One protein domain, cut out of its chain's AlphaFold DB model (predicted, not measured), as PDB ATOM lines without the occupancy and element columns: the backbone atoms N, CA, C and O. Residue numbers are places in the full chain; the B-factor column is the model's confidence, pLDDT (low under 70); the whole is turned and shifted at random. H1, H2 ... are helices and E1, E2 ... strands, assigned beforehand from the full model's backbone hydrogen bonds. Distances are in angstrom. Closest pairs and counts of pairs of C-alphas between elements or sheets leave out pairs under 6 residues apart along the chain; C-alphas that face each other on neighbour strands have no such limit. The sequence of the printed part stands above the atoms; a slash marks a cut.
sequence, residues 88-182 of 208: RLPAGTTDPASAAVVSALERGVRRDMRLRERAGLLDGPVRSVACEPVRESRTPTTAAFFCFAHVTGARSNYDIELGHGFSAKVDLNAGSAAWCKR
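This is residues 88 to 182 of the 208 residues of an uncharacterized protein of Thermoleophilaceae bacterium (UniProt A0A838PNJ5). A twisted sheet of four strands curls round one helix, H1, and residues 155 to 160, between E2 and E3, stick out. You have 95 printed residues, with H1, E1, E2, E3 and E4 in that order. The antiparallel sheet E1 - E2 - E3 - E4 is a meander, each strand neighbouring the one before; with H1 on one face it makes two layers, class mixed. The whole is only just compact, close to loose, radius of gyration of the C-alphas 14.5 A, and elongated, 45 by 26 by 19 A.

Look first at H1, residues 99 to 118, which is on the sheet; every O i to N i+4 pair in it is within hydrogen-bond range. Its closest C-alphas to E1, residues 126 to 133, are Glu 106 and Val 129, 5.6 A. Three antiparallel hairpins follow, with N and O within hydrogen-bond range: E1 and E2, residues 142 to 151, at N 132 and O 146, 2.8 A; E2 and E3, residues 163 to 171, at N 145 and O 168, 2.8 A; E3 and E4, residues 176 to 182, at N 169 and O 178, 2.8 A. Edge strands E1 and E4 are apart.

Find C-alpha 99 at (152.935, 148.154, 128.385), where H1 begins its 28.2 A. E1 spans 21.3 A, E2 29.0 A, E3 26.2 A, and E4 19.9 A, ending at C-alpha 182, (153.895, 164.043, 112.137).

The farthest C-alphas, Asn 157 and Asn 173, are 47.3 A apart. The printed part has no cut. The link E2 to E3 is long; residues 153 to 161 have pLDDT under 70.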
ATOM      1  N   ARG A  88     151.657 143.994 114.055       96.75
ATOM      2  CA  ARG A  88     150.733 143.112 114.776       96.75
ATOM      3  C   ARG A  88     151.004 143.193 116.270       96.75
ATOM      4  O   ARG A  88     152.164 143.244 116.685       96.75
ATOM      5  N   LEU A  89     149.942 143.185 117.058       94.81
ATOM      6  CA  LEU A  89     150.053 143.163 118.508       94.81
ATOM      7  C   LEU A  89     150.419 141.755 118.998       94.81
ATOM      8  O   LEU A  89     150.121 140.769 118.318       94.81
ATOM      9  N   PRO A  90     151.064 141.638 120.171       91.25
ATOM     10  CA  PRO A  90     151.254 140.352 120.828       91.25
ATOM     11  C   PRO A  90     149.920 139.624 121.048       91.25
ATOM     12  O   PRO A  90     148.903 140.249 121.361       91.25
ATOM     13  N   ALA A  91     149.927 138.297 120.914       91.00
ATOM     14  CA  ALA A  91     148.756 137.480 121.215       91.00
ATOM     15  C   ALA A  91     148.324 137.666 122.680       91.00
ATOM     16  O   ALA A  91     149.167 137.804 123.564       91.00
ATOM     17  N   GLY A  92     147.012 137.681 122.928       91.19
ATOM     18  CA  GLY A  92     146.460 137.880 124.273       91.19
ATOM     19  C   GLY A  92     146.504 139.326 124.778       91.19
ATOM     20  O   GLY A  92     146.236 139.559 125.952       91.19
ATOM     21  N   THR A  93     146.819 140.305 123.922       95.44
ATOM     22  CA  THR A  93     146.681 141.725 124.277       95.44
ATOM     23  C   THR A  93     145.203 142.060 124.484       95.44
ATOM     24  O   THR A  93     144.432 142.061 123.529       95.44
ATOM     25  N   THR A  94     144.818 142.356 125.725       94.75
ATOM     26  CA  THR A  94     143.438 142.705 126.113       94.75
ATOM     27  C   THR A  94     143.246 144.184 126.431       94.75
ATOM     28  O   THR A  94     142.115 144.652 126.474       94.75
ATOM     29  N   ASP A  95     144.336 144.928 126.636       95.50
ATOM     30  CA  ASP A  95     144.311 146.365 126.902       95.50
ATOM     31  C   ASP A  95     145.065 147.125 125.791       95.50
ATOM     32  O   ASP A  95     146.281 146.912 125.632       95.50
ATOM     33  N   PRO A  96     144.390 148.030 125.042       93.88
ATOM     34  CA  PRO A  96     145.017 148.807 123.972       93.88
ATOM     35  C   PRO A  96     146.066 149.802 124.486       93.88
ATOM     36  O   PRO A  96     146.842 150.317 123.688       93.88
ATOM     37  N   ALA A  97     146.115 150.060 125.798       93.75
ATOM     38  CA  ALA A  97     147.096 150.915 126.464       93.75
ATOM     39  C   ALA A  97     148.136 150.141 127.296       93.75
ATOM     40  O   ALA A  97     148.894 150.746 128.055       93.75
ATOM     41  N   SER A  98     148.193 148.812 127.169       95.38
ATOM     42  CA  SER A  98     149.133 147.996 127.944       95.38
ATOM     43  C   SER A  98     150.599 148.305 127.622       95.38
ATOM     44  O   SER A  98     150.959 148.681 126.503       95.38
ATOM     45  N   ALA A  99     151.489 148.033 128.580       95.56
ATOM     46  CA  ALA A  99     152.935 148.154 128.385       95.56
ATOM     47  C   ALA A  99     153.451 147.318 127.193       95.56
ATOM     48  O   ALA A  99     154.399 147.714 126.514       95.56
ATOM     49  N   ALA A 100     152.808 146.184 126.891       95.69
ATOM     50  CA  ALA A 100     153.136 145.358 125.732       95.69
ATOM     51  C   ALA A 100     152.879 146.092 124.402       95.69
ATOM     52  O   ALA A 100     153.703 146.008 123.486       95.69
ATOM     53  N   VAL A 101     151.775 146.841 124.316       96.50
ATOM     54  CA  VAL A 101     151.427 147.678 123.160       96.50
ATOM     55  C   VAL A 101     152.387 148.856 123.033       96.50
ATOM     56  O   VAL A 101     152.951 149.049 121.955       96.50
ATOM     57  N   VAL A 102     152.641 149.582 124.129       96.81
ATOM     58  CA  VAL A 102     153.620 150.688 124.169       96.81
ATOM     59  C   VAL A 102     154.972 150.210 123.645       96.81
ATOM     60  O   VAL A 102     155.524 150.768 122.700       96.81
ATOM     61  N   SER A 103     155.458 149.087 124.173       97.00
ATOM     62  CA  SER A 103     156.731 148.500 123.767       97.00
ATOM     63  C   SER A 103     156.744 148.053 122.296       97.00
ATOM     64  O   SER A 103     157.774 148.141 121.620       97.00
ATOM     65  N   ALA A 104     155.615 147.575 121.760       96.62
ATOM     66  CA  ALA A 104     155.491 147.231 120.344       96.62
ATOM     67  C   ALA A 104     155.557 148.473 119.440       96.62
ATOM     68  O   ALA A 104     156.272 148.444 118.433       96.62
ATOM     69  N   LEU A 105     154.875 149.559 119.820       97.50
ATOM     70  CA  LEU A 105     154.913 150.843 119.119       97.50
ATOM     71  C   LEU A 105     156.318 151.451 119.137       97.50
ATOM     72  O   LEU A 105     156.859 151.752 118.075       97.50
ATOM     73  N   GLU A 106     156.956 151.542 120.305       98.19
ATOM     74  CA  GLU A 106     158.310 152.089 120.438       98.19
ATOM     75  C   GLU A 106     159.326 151.315 119.594       98.19
ATOM     76  O   GLU A 106     160.158 151.915 118.911       98.19
ATOM     77  N   ARG A 107     159.253 149.975 119.582       97.81
ATOM     78  CA  ARG A 107     160.103 149.149 118.708       97.81
ATOM     79  C   ARG A 107     159.825 149.398 117.227       97.81
ATOM     80  O   ARG A 107     160.773 149.408 116.438       97.81
ATOM     81  N   GLY A 108     158.557 149.553 116.847       97.50
ATOM     82  CA  GLY A 108     158.139 149.842 115.474       97.50
ATOM     83  C   GLY A 108     158.680 151.184 114.988       97.50
ATOM     84  O   GLY A 108     159.407 151.235 113.994       97.50
ATOM     85  N   VAL A 109     158.421 152.247 115.748       97.75
ATOM     86  CA  VAL A 109     158.898 153.608 115.465       97.75
ATOM     87  C   VAL A 109     160.426 153.669 115.483       97.75
ATOM     88  O   VAL A 109     161.028 154.208 114.559       97.75
ATOM     89  N   ARG A 110     161.099 153.039 116.457       97.62
ATOM     90  CA  ARG A 110     162.573 152.983 116.498       97.62
ATOM     91  C   ARG A 110     163.162 152.297 115.270       97.62
ATOM     92  O   ARG A 110     164.218 152.701 114.791       97.62
ATOM     93  N   ARG A 111     162.507 151.254 114.753       97.44
ATOM     94  CA  ARG A 111     162.939 150.578 113.522       97.44
ATOM     95  C   ARG A 111     162.800 151.488 112.305       97.44
ATOM     96  O   ARG A 111     163.727 151.516 111.500       97.44
ATOM     97  N   ASP A 112     161.691 152.216 112.198       96.50
ATOM     98  CA  ASP A 112     161.470 153.203 111.134       96.50
ATOM     99  C   ASP A 112     162.534 154.309 111.180       96.50
ATOM    100  O   ASP A 112     163.222 154.574 110.198       96.50
ATOM    101  N   MET A 113     162.782 154.860 112.367       95.44
ATOM    102  CA  MET A 113     163.807 155.881 112.580       95.44
ATOM    103  C   MET A 113     165.215 155.393 112.232       95.44
ATOM    104  O   MET A 113     165.948 156.086 111.538       95.44
ATOM    105  N   ARG A 114     165.583 154.160 112.597       96.00
ATOM    106  CA  ARG A 114     166.874 153.572 112.193       96.00
ATOM    107  C   ARG A 114     166.992 153.335 110.686       96.00
ATOM    108  O   ARG A 114     168.100 153.316 110.160       96.00
ATOM    109  N   LEU A 115     165.884 153.095 109.981       95.38
ATOM    110  CA  LEU A 115     165.902 153.017 108.515       95.38
ATOM    111  C   LEU A 115     166.209 154.390 107.911       95.38
ATOM    112  O   LEU A 115     167.039 154.476 107.013       95.38
ATOM    113  N   ARG A 116     165.603 155.447 108.456       93.12
ATOM    114  CA  ARG A 116     165.832 156.841 108.049       93.12
ATOM    115  C   ARG A 116     167.256 157.303 108.358       93.12
ATOM    116  O   ARG A 116     167.884 157.927 107.512       93.12
ATOM    117  N   GLU A 117     167.785 156.920 109.519       93.00
ATOM    118  CA  GLU A 117     169.180 157.146 109.914       93.00
ATOM    119  C   GLU A 117     170.151 156.548 108.889       93.00
ATOM    120  O   GLU A 117     170.998 157.251 108.348       93.00
ATOM    121  N   ARG A 118     169.977 155.263 108.545       95.19
ATOM    122  CA  ARG A 118     170.801 154.586 107.528       95.19
ATOM    123  C   ARG A 118     170.662 155.188 106.131       95.19
ATOM    124  O   ARG A 118     171.577 155.047 105.329       95.19
ATOM    125  N   ALA A 119     169.530 155.819 105.842       93.44
ATOM    126  CA  ALA A 119     169.287 156.521 104.589       93.44
ATOM    127  C   ALA A 119     169.850 157.957 104.578       93.44
ATOM    128  O   ALA A 119     169.705 158.641 103.570       93.44
ATOM    129  N   GLY A 120     170.470 158.426 105.670       91.25
ATOM    130  CA  GLY A 120     171.007 159.786 105.768       91.25
ATOM    131  C   GLY A 120     169.930 160.872 105.847       91.25
ATOM    132  O   GLY A 120     170.187 162.012 105.484       91.25
ATOM    133  N   LEU A 121     168.717 160.522 106.291       88.25
ATOM    134  CA  LEU A 121     167.569 161.437 106.360       88.25
ATOM    135  C   LEU A 121     167.408 162.117 107.729       88.25
ATOM    136  O   LEU A 121     166.404 162.791 107.951       88.25
ATOM    137  N   LEU A 122     168.335 161.884 108.663       87.31
ATOM    138  CA  LEU A 122     168.307 162.426 110.022       87.31
ATOM    139  C   LEU A 122     169.585 163.218 110.303       87.31
ATOM    140  O   LEU A 122     170.667 162.807 109.884       87.31
ATOM    141  N   ASP A 123     169.467 164.272 111.109       82.81
ATOM    142  CA  ASP A 123     170.593 165.127 111.522       82.81
ATOM    143  C   ASP A 123     171.530 164.467 112.554       82.81
ATOM    144  O   ASP A 123     172.545 165.040 112.956       82.81
ATOM    145  N   GLY A 124     171.206 163.250 112.993       85.56
ATOM    146  CA  GLY A 124     172.061 162.435 113.842       85.56
ATOM    147  C   GLY A 124     171.392 161.140 114.309       85.56
ATOM    148  O   GLY A 124     170.252 160.847 113.933       85.56
ATOM    149  N   PRO A 125     172.105 160.331 115.113       90.31
ATOM    150  CA  PRO A 125     171.618 159.032 115.549       90.31
ATOM    151  C   PRO A 125     170.389 159.109 116.459       90.31
ATOM    152  O   PRO A 125     170.203 160.033 117.258       90.31
ATOM    153  N   VAL A 126     169.570 158.063 116.374       91.44
ATOM    154  CA  VAL A 126     168.364 157.885 117.190       91.44
ATOM    155  C   VAL A 126     168.759 157.425 118.593       91.44
ATOM    156  O   VAL A 126     169.305 156.332 118.758       91.44
ATOM    157  N   ARG A 127     168.440 158.211 119.628       91.88
ATOM    158  CA  ARG A 127     168.766 157.869 121.026       91.88
ATOM    159  C   ARG A 127     167.694 157.007 121.667       91.88
ATOM    160  O   ARG A 127     167.970 155.935 122.203       91.88
ATOM    161  N   SER A 128     166.464 157.494 121.619       93.50
ATOM    162  CA  SER A 128     165.327 156.908 122.316       93.50
ATOM    163  C   SER A 128     164.047 157.153 121.531       93.50
ATOM    164  O   SER A 128     163.967 158.005 120.648       93.50
ATOM    165  N   VAL A 129     163.049 156.339 121.844       96.94
ATOM    166  CA  VAL A 129     161.674 156.517 121.390       96.94
ATOM    167  C   VAL A 129     160.813 156.260 122.605       96.94
ATOM    168  O   VAL A 129     161.010 155.216 123.228       96.94
ATOM    169  N   ALA A 130     159.914 157.188 122.901       96.75
ATOM    170  CA  ALA A 130     158.908 157.066 123.944       96.75
ATOM    171  C   ALA A 130     157.522 157.200 123.313       96.75
ATOM    172  O   ALA A 130     157.344 157.996 122.387       96.75
ATOM    173  N   CYS A 131     156.558 156.415 123.788       96.75
ATOM    174  CA  CYS A 131     155.167 156.495 123.353       96.75
ATOM    175  C   CYS A 131     154.234 156.665 124.550       96.75
ATOM    176  O   CYS A 131     154.257 155.864 125.481       96.75
ATOM    177  N   GLU A 132     153.353 157.655 124.475       95.25
ATOM    178  CA  GLU A 132     152.379 157.964 125.515       95.25
ATOM    179  C   GLU A 132     150.951 157.854 124.968       95.25
ATOM    180  O   GLU A 132     150.676 158.335 123.862       95.25
ATOM    181  N   PRO A 133     150.025 157.209 125.698       93.38
ATOM    182  CA  PRO A 133     148.633 157.122 125.282       93.38
ATOM    183  C   PRO A 133     147.939 158.484 125.405       93.38
ATOM    184  O   PRO A 133     148.064 159.174 126.417       93.38
ATOM    185  N   VAL A 134     147.132 158.832 124.406       91.81
ATOM    186  CA  VAL A 134     146.251 160.005 124.445       91.81
ATOM    187  C   VAL A 134     145.011 159.632 125.252       91.81
ATOM    188  O   VAL A 134     144.202 158.812 124.807       91.81
ATOM    189  N   ARG A 135     144.876 160.199 126.454       84.12
ATOM    190  CA  ARG A 135     143.890 159.760 127.457       84.12
ATOM    191  C   ARG A 135     142.453 159.808 126.944       84.12
ATOM    192  O   ARG A 135     141.703 158.867 127.179       84.12
ATOM    193  N   GLU A 136     142.101 160.851 126.204       84.62
ATOM    194  CA  GLU A 136     140.745 161.096 125.704       84.62
ATOM    195  C   GLU A 136     140.352 160.164 124.547       84.62
ATOM    196  O   GLU A 136     139.179 160.045 124.217       84.62
ATOM    197  N   SER A 137     141.320 159.481 123.929       83.25
ATOM    198  CA  SER A 137     141.099 158.631 122.749       83.25
ATOM    199  C   SER A 137     140.832 157.155 123.064       83.25
ATOM    200  O   SER A 137     140.676 156.342 122.150       83.25
ATOM    201  N   ARG A 138     140.875 156.777 124.345       88.25
ATOM    202  CA  ARG A 138     140.850 155.377 124.768       88.25
ATOM    203  C   ARG A 138     139.421 154.853 124.847       88.25
ATOM    204  O   ARG A 138     138.591 155.378 125.581       88.25
ATOM    205  N   THR A 139     139.184 153.740 124.171       91.19
ATOM    206  CA  THR A 139     137.994 152.899 124.323       91.19
ATOM    207  C   THR A 139     138.422 151.513 124.835       91.19
ATOM    208  O   THR A 139     139.623 151.257 124.978       91.19
ATOM    209  N   PRO A 140     137.492 150.580 125.110       92.81
ATOM    210  CA  PRO A 140     137.861 149.211 125.475       92.81
ATOM    211  C   PRO A 140     138.702 148.482 124.415       92.81
ATOM    212  O   PRO A 140     139.491 147.610 124.765       92.81
ATOM    213  N   THR A 141     138.559 148.828 123.131       93.44
ATOM    214  CA  THR A 141     139.217 148.117 122.018       93.44
ATOM    215  C   THR A 141     140.196 148.974 121.225       93.44
ATOM    216  O   THR A 141     140.922 148.440 120.389       93.44
ATOM    217  N   THR A 142     140.243 150.286 121.456       94.25
ATOM    218  CA  THR A 142     141.114 151.209 120.718       94.25
ATOM    219  C   THR A 142     141.817 152.201 121.638       94.25
ATOM    220  O   THR A 142     141.326 152.543 122.712       94.25
ATOM    221  N   ALA A 143     142.985 152.674 121.212       94.94
ATOM    222  CA  ALA A 143     143.676 153.798 121.836       94.94
ATOM    223  C   ALA A 143     144.542 154.515 120.797       94.94
ATOM    224  O   ALA A 143     145.109 153.868 119.908       94.94
ATOM    225  N   ALA A 144     144.670 155.834 120.912       95.38
ATOM    226  CA  ALA A 144     145.676 156.595 120.187       95.38
ATOM    227  C   ALA A 144     146.885 156.896 121.077       95.38
ATOM    228  O   ALA A 144     146.785 156.967 122.302       95.38
ATOM    229  N   PHE A 145     148.036 157.079 120.441       95.50
ATOM    230  CA  PHE A 145     149.302 157.387 121.091       95.50
ATOM    231  C   PHE A 145     150.000 158.532 120.373       95.50
ATOM    232  O   PHE A 145     149.929 158.659 119.146       95.50
ATOM    233  N   PHE A 146     150.738 159.312 121.151       94.62
ATOM    234  CA  PHE A 146     151.786 160.176 120.644       94.62
ATOM    235  C   PHE A 146     153.130 159.519 120.938       94.62
ATOM    236  O   PHE A 146     153.415 159.176 122.083       94.62
ATOM    237  N   CYS A 147     153.950 159.330 119.910       95.94
ATOM    238  CA  CYS A 147     155.317 158.865 120.088       95.94
ATOM    239  C   CYS A 147     156.299 159.955 119.679       95.94
ATOM    240  O   CYS A 147     156.084 160.645 118.681       95.94
ATOM    241  N   PHE A 148     157.404 160.063 120.403       94.44
ATOM    242  CA  PHE A 148     158.484 160.982 120.079       94.44
ATOM    243  C   PHE A 148     159.806 160.227 119.997       94.44
ATOM    244  O   PHE A 148     160.154 159.445 120.883       94.44
ATOM    245  N   ALA A 149     160.521 160.422 118.893       94.62
ATOM    246  CA  ALA A 149     161.841 159.859 118.667       94.62
ATOM    247  C   ALA A 149     162.899 160.944 118.851       94.62
ATOM    248  O   ALA A 149     162.996 161.849 118.022       94.62
ATOM    249  N   HIS A 150     163.703 160.832 119.906       91.56
ATOM    250  CA  HIS A 150     164.786 161.771 120.177       91.56
ATOM    251  C   HIS A 150     165.995 161.412 119.315       91.56
ATOM    252  O   HIS A 150     166.467 160.267 119.326       91.56
ATOM    253  N   VAL A 151     166.519 162.401 118.599       88.12
ATOM    254  CA  VAL A 151     167.765 162.290 117.837       88.12
ATOM    255  C   VAL A 151     168.821 163.167 118.496       88.12
ATOM    256  O   VAL A 151     168.511 164.194 119.097       88.12
ATOM    257  N   THR A 152     170.086 162.771 118.436       80.38
ATOM    258  CA  THR A 152     171.153 163.728 118.760       80.38
ATOM    259  C   THR A 152     171.270 164.735 117.623       80.38
ATOM    260  O   THR A 152     171.394 164.317 116.477       80.38
ATOM    261  N   GLY A 153     171.310 166.026 117.937       66.19
ATOM    262  CA  GLY A 153     171.722 167.067 116.995       66.19
ATOM    263  C   GLY A 153     173.074 167.666 117.376       66.19
ATOM    264  O   GLY A 153     173.512 167.563 118.528       66.19
ATOM    265  N   ALA A 154     173.735 168.310 116.412       49.72
ATOM    266  CA  ALA A 154     174.848 169.209 116.695       49.72
ATOM    267  C   ALA A 154     174.396 170.257 117.721       49.72
ATOM    268  O   ALA A 154     173.291 170.784 117.612       49.72
ATOM    269  N   ARG A 155     175.243 170.508 118.728       46.28
ATOM    270  CA  ARG A 155     175.001 171.416 119.860       46.28
ATOM    271  C   ARG A 155     174.268 172.687 119.422       46.28
ATOM    272  O   ARG A 155     174.884 173.632 118.941       46.28
ATOM    273  N   SER A 156     172.963 172.726 119.650       51.91
ATOM    274  CA  SER A 156     172.297 173.989 119.914       51.91
ATOM    275  C   SER A 156     172.819 174.457 121.275       51.91
ATOM    276  O   SER A 156     172.870 173.667 122.214       51.91
ATOM    277  N   ASN A 157     173.219 175.725 121.402       54.50
ATOM    278  CA  ASN A 157     173.563 176.331 122.702       54.50
ATOM    279  C   ASN A 157     172.352 176.422 123.657       54.50
ATOM    280  O   ASN A 157     172.466 176.933 124.767       54.50
ATOM    281  N   TYR A 158     171.200 175.933 123.211       52.19
ATOM    282  CA  TYR A 158     169.969 175.771 123.959       52.19
ATOM    283  C   TYR A 158     169.676 174.269 124.035       52.19
ATOM    284  O   TYR A 158     169.656 173.622 122.983       52.19
ATOM    285  N   ASP A 159     169.457 173.731 125.240       53.41
ATOM    286  CA  ASP A 159     169.027 172.349 125.534       53.41
ATOM    287  C   ASP A 159     167.640 172.041 124.929       53.41
ATOM    288  O   ASP A 159     166.656 171.795 125.622       53.41
ATOM    289  N   ILE A 160     167.523 172.112 123.608       58.62
ATOM    290  CA  ILE A 160     166.299 171.802 122.882       58.62
ATOM    291  C   ILE A 160     166.422 170.351 122.443       58.62
ATOM    292  O   ILE A 160     167.302 169.992 121.658       58.62
ATOM    293  N   GLU A 161     165.541 169.504 122.966       58.56
ATOM    294  CA  GLU A 161     165.405 168.136 122.488       58.56
ATOM    295  C   GLU A 161     164.912 168.153 121.037       58.56
ATOM    296  O   GLU A 161     163.778 168.531 120.742       58.56
ATOM    297  N   LEU A 162     165.788 167.751 120.119       77.31
ATOM    298  CA  LEU A 162     165.462 167.595 118.707       77.31
ATOM    299  C   LEU A 162     164.945 166.178 118.460       77.31
ATOM    300  O   LEU A 162     165.466 165.190 118.988       77.31
ATOM    301  N   GLY A 163     163.900 166.065 117.649       87.31
ATOM    302  CA  GLY A 163     163.278 164.779 117.399       87.31
ATOM    303  C   GLY A 163     162.130 164.823 116.410       87.31
ATOM    304  O   GLY A 163     161.812 165.853 115.815       87.31
ATOM    305  N   HIS A 164     161.510 163.663 116.241       90.69
ATOM    306  CA  HIS A 164     160.414 163.459 115.305       90.69
ATOM    307  C   HIS A 164     159.193 162.912 116.036       90.69
ATOM    308  O   HIS A 164     159.272 161.893 116.726       90.69
ATOM    309  N   GLY A 165     158.060 163.594 115.869       92.31
ATOM    310  CA  GLY A 165     156.777 163.176 116.422       92.31
ATOM    311  C   GLY A 165     156.055 162.183 115.515       92.31
ATOM    312  O   GLY A 165     156.155 162.246 114.291       92.31
ATOM    313  N   PHE A 166     155.276 161.295 116.118       94.88
ATOM    314  CA  PHE A 166     154.445 160.309 115.440       94.88
ATOM    315  C   PHE A 166     153.080 160.221 116.123       94.88
ATOM    316  O   PHE A 166     152.975 160.316 117.345       94.88
ATOM    317  N   SER A 167     152.038 160.007 115.325       94.94
ATOM    318  CA  SER A 167     150.725 159.579 115.812       94.94
ATOM    319  C   SER A 167     150.584 158.088 115.571       94.94
ATOM    320  O   SER A 167     150.969 157.607 114.503       94.94
ATOM    321  N   ALA A 168     150.016 157.364 116.528       96.31
ATOM    322  CA  ALA A 168     149.679 155.963 116.352       96.31
ATOM    323  C   ALA A 168     148.258 155.654 116.822       96.31
ATOM    324  O   ALA A 168     147.751 156.286 117.745       96.31
ATOM    325  N   LYS A 169     147.643 154.647 116.203       96.25
ATOM    326  CA  LYS A 169     146.352 154.078 116.592       96.25
ATOM    327  C   LYS A 169     146.489 152.578 116.789       96.25
ATOM    328  O   LYS A 169     147.121 151.890 115.988       96.25
ATOM    329  N   VAL A 170     145.863 152.087 117.844       96.56
ATOM    330  CA  VAL A 170     145.784 150.678 118.214       96.56
ATOM    331  C   VAL A 170     144.342 150.221 118.067       96.56
ATOM    332  O   VAL A 170     143.426 150.926 118.489       96.56
ATOM    333  N   ASP A 171     144.161 149.044 117.481       95.31
ATOM    334  CA  ASP A 171     142.878 148.368 117.330       95.31
ATOM    335  C   ASP A 171     143.039 146.903 117.752       95.31
ATOM    336  O   ASP A 171     143.703 146.106 117.076       95.31
ATOM    337  N   LEU A 172     142.454 146.557 118.901       94.88
ATOM    338  CA  LEU A 172     142.486 145.201 119.443       94.88
ATOM    339  C   LEU A 172     141.631 144.225 118.643       94.88
ATOM    340  O   LEU A 172     142.017 143.063 118.536       94.88
ATOM    341  N   ASN A 173     140.528 144.675 118.041       94.31
ATOM    342  CA  ASN A 173     139.682 143.811 117.216       94.31
ATOM    343  C   ASN A 173     140.453 143.363 115.970       94.31
ATOM    344  O   ASN A 173     140.403 142.200 115.577       94.31
ATOM    345  N   ALA A 174     141.231 144.279 115.390       93.75
ATOM    346  CA  ALA A 174     142.151 143.977 114.299       93.75
ATOM    347  C   ALA A 174     143.468 143.316 114.762       93.75
ATOM    348  O   ALA A 174     144.282 142.925 113.922       93.75
ATOM    349  N   GLY A 175     143.730 143.246 116.074       96.06
ATOM    350  CA  GLY A 175     144.988 142.755 116.641       96.06
ATOM    351  C   GLY A 175     146.221 143.507 116.127       96.06
ATOM    352  O   GLY A 175     147.286 142.909 115.934       96.06
ATOM    353  N   SER A 176     146.091 144.803 115.826       96.69
ATOM    354  CA  SER A 176     147.136 145.567 115.140       96.69
ATOM    355  C   SER A 176     147.241 147.013 115.614       96.69
ATOM    356  O   SER A 176     146.329 147.572 116.216       96.69
ATOM    357  N   ALA A 177     148.384 147.623 115.323       96.44
ATOM    358  CA  ALA A 177     148.604 149.048 115.491       96.44
ATOM    359  C   ALA A 177     149.202 149.651 114.220       96.44
ATOM    360  O   ALA A 177     149.902 148.970 113.460       96.44
ATOM    361  N   ALA A 178     148.941 150.935 113.999       97.50
ATOM    362  CA  ALA A 178     149.510 151.711 112.909       97.50
ATOM    363  C   ALA A 178     150.074 153.038 113.418       97.50
ATOM    364  O   ALA A 178     149.512 153.619 114.340       97.50
ATOM    365  N   TRP A 179     151.157 153.527 112.813       97.19
ATOM    366  CA  TRP A 179     151.740 154.835 113.115       97.19
ATOM    367  C   TRP A 179     152.138 155.598 111.854       97.19
ATOM    368  O   TRP A 179     152.440 155.007 110.815       97.19
ATOM    369  N   CYS A 180     152.134 156.922 111.972       95.75
ATOM    370  CA  CYS A 180     152.457 157.877 110.922       95.75
ATOM    371  C   CYS A 180     153.351 158.970 111.512       95.75
ATOM    372  O   CYS A 180     153.109 159.428 112.633       95.75
ATOM    373  N   LYS A 181     154.368 159.408 110.764       93.31
ATOM    374  CA  LYS A 181     155.174 160.572 111.150       93.31
ATOM    375  C   LYS A 181     154.296 161.824 111.131       93.31
ATOM    376  O   LYS A 181     153.460 161.990 110.248       93.31
ATOM    377  N   ARG A 182     154.481 162.703 112.111       89.19
ATOM    378  CA  ARG A 182     153.895 164.043 112.137       89.19
ATOM    379  C   ARG A 182     154.966 165.039 111.736       89.19
ATOM    380  O   ARG A 182     156.055 165.032 112.307       89.19
TER     381      ARG A 182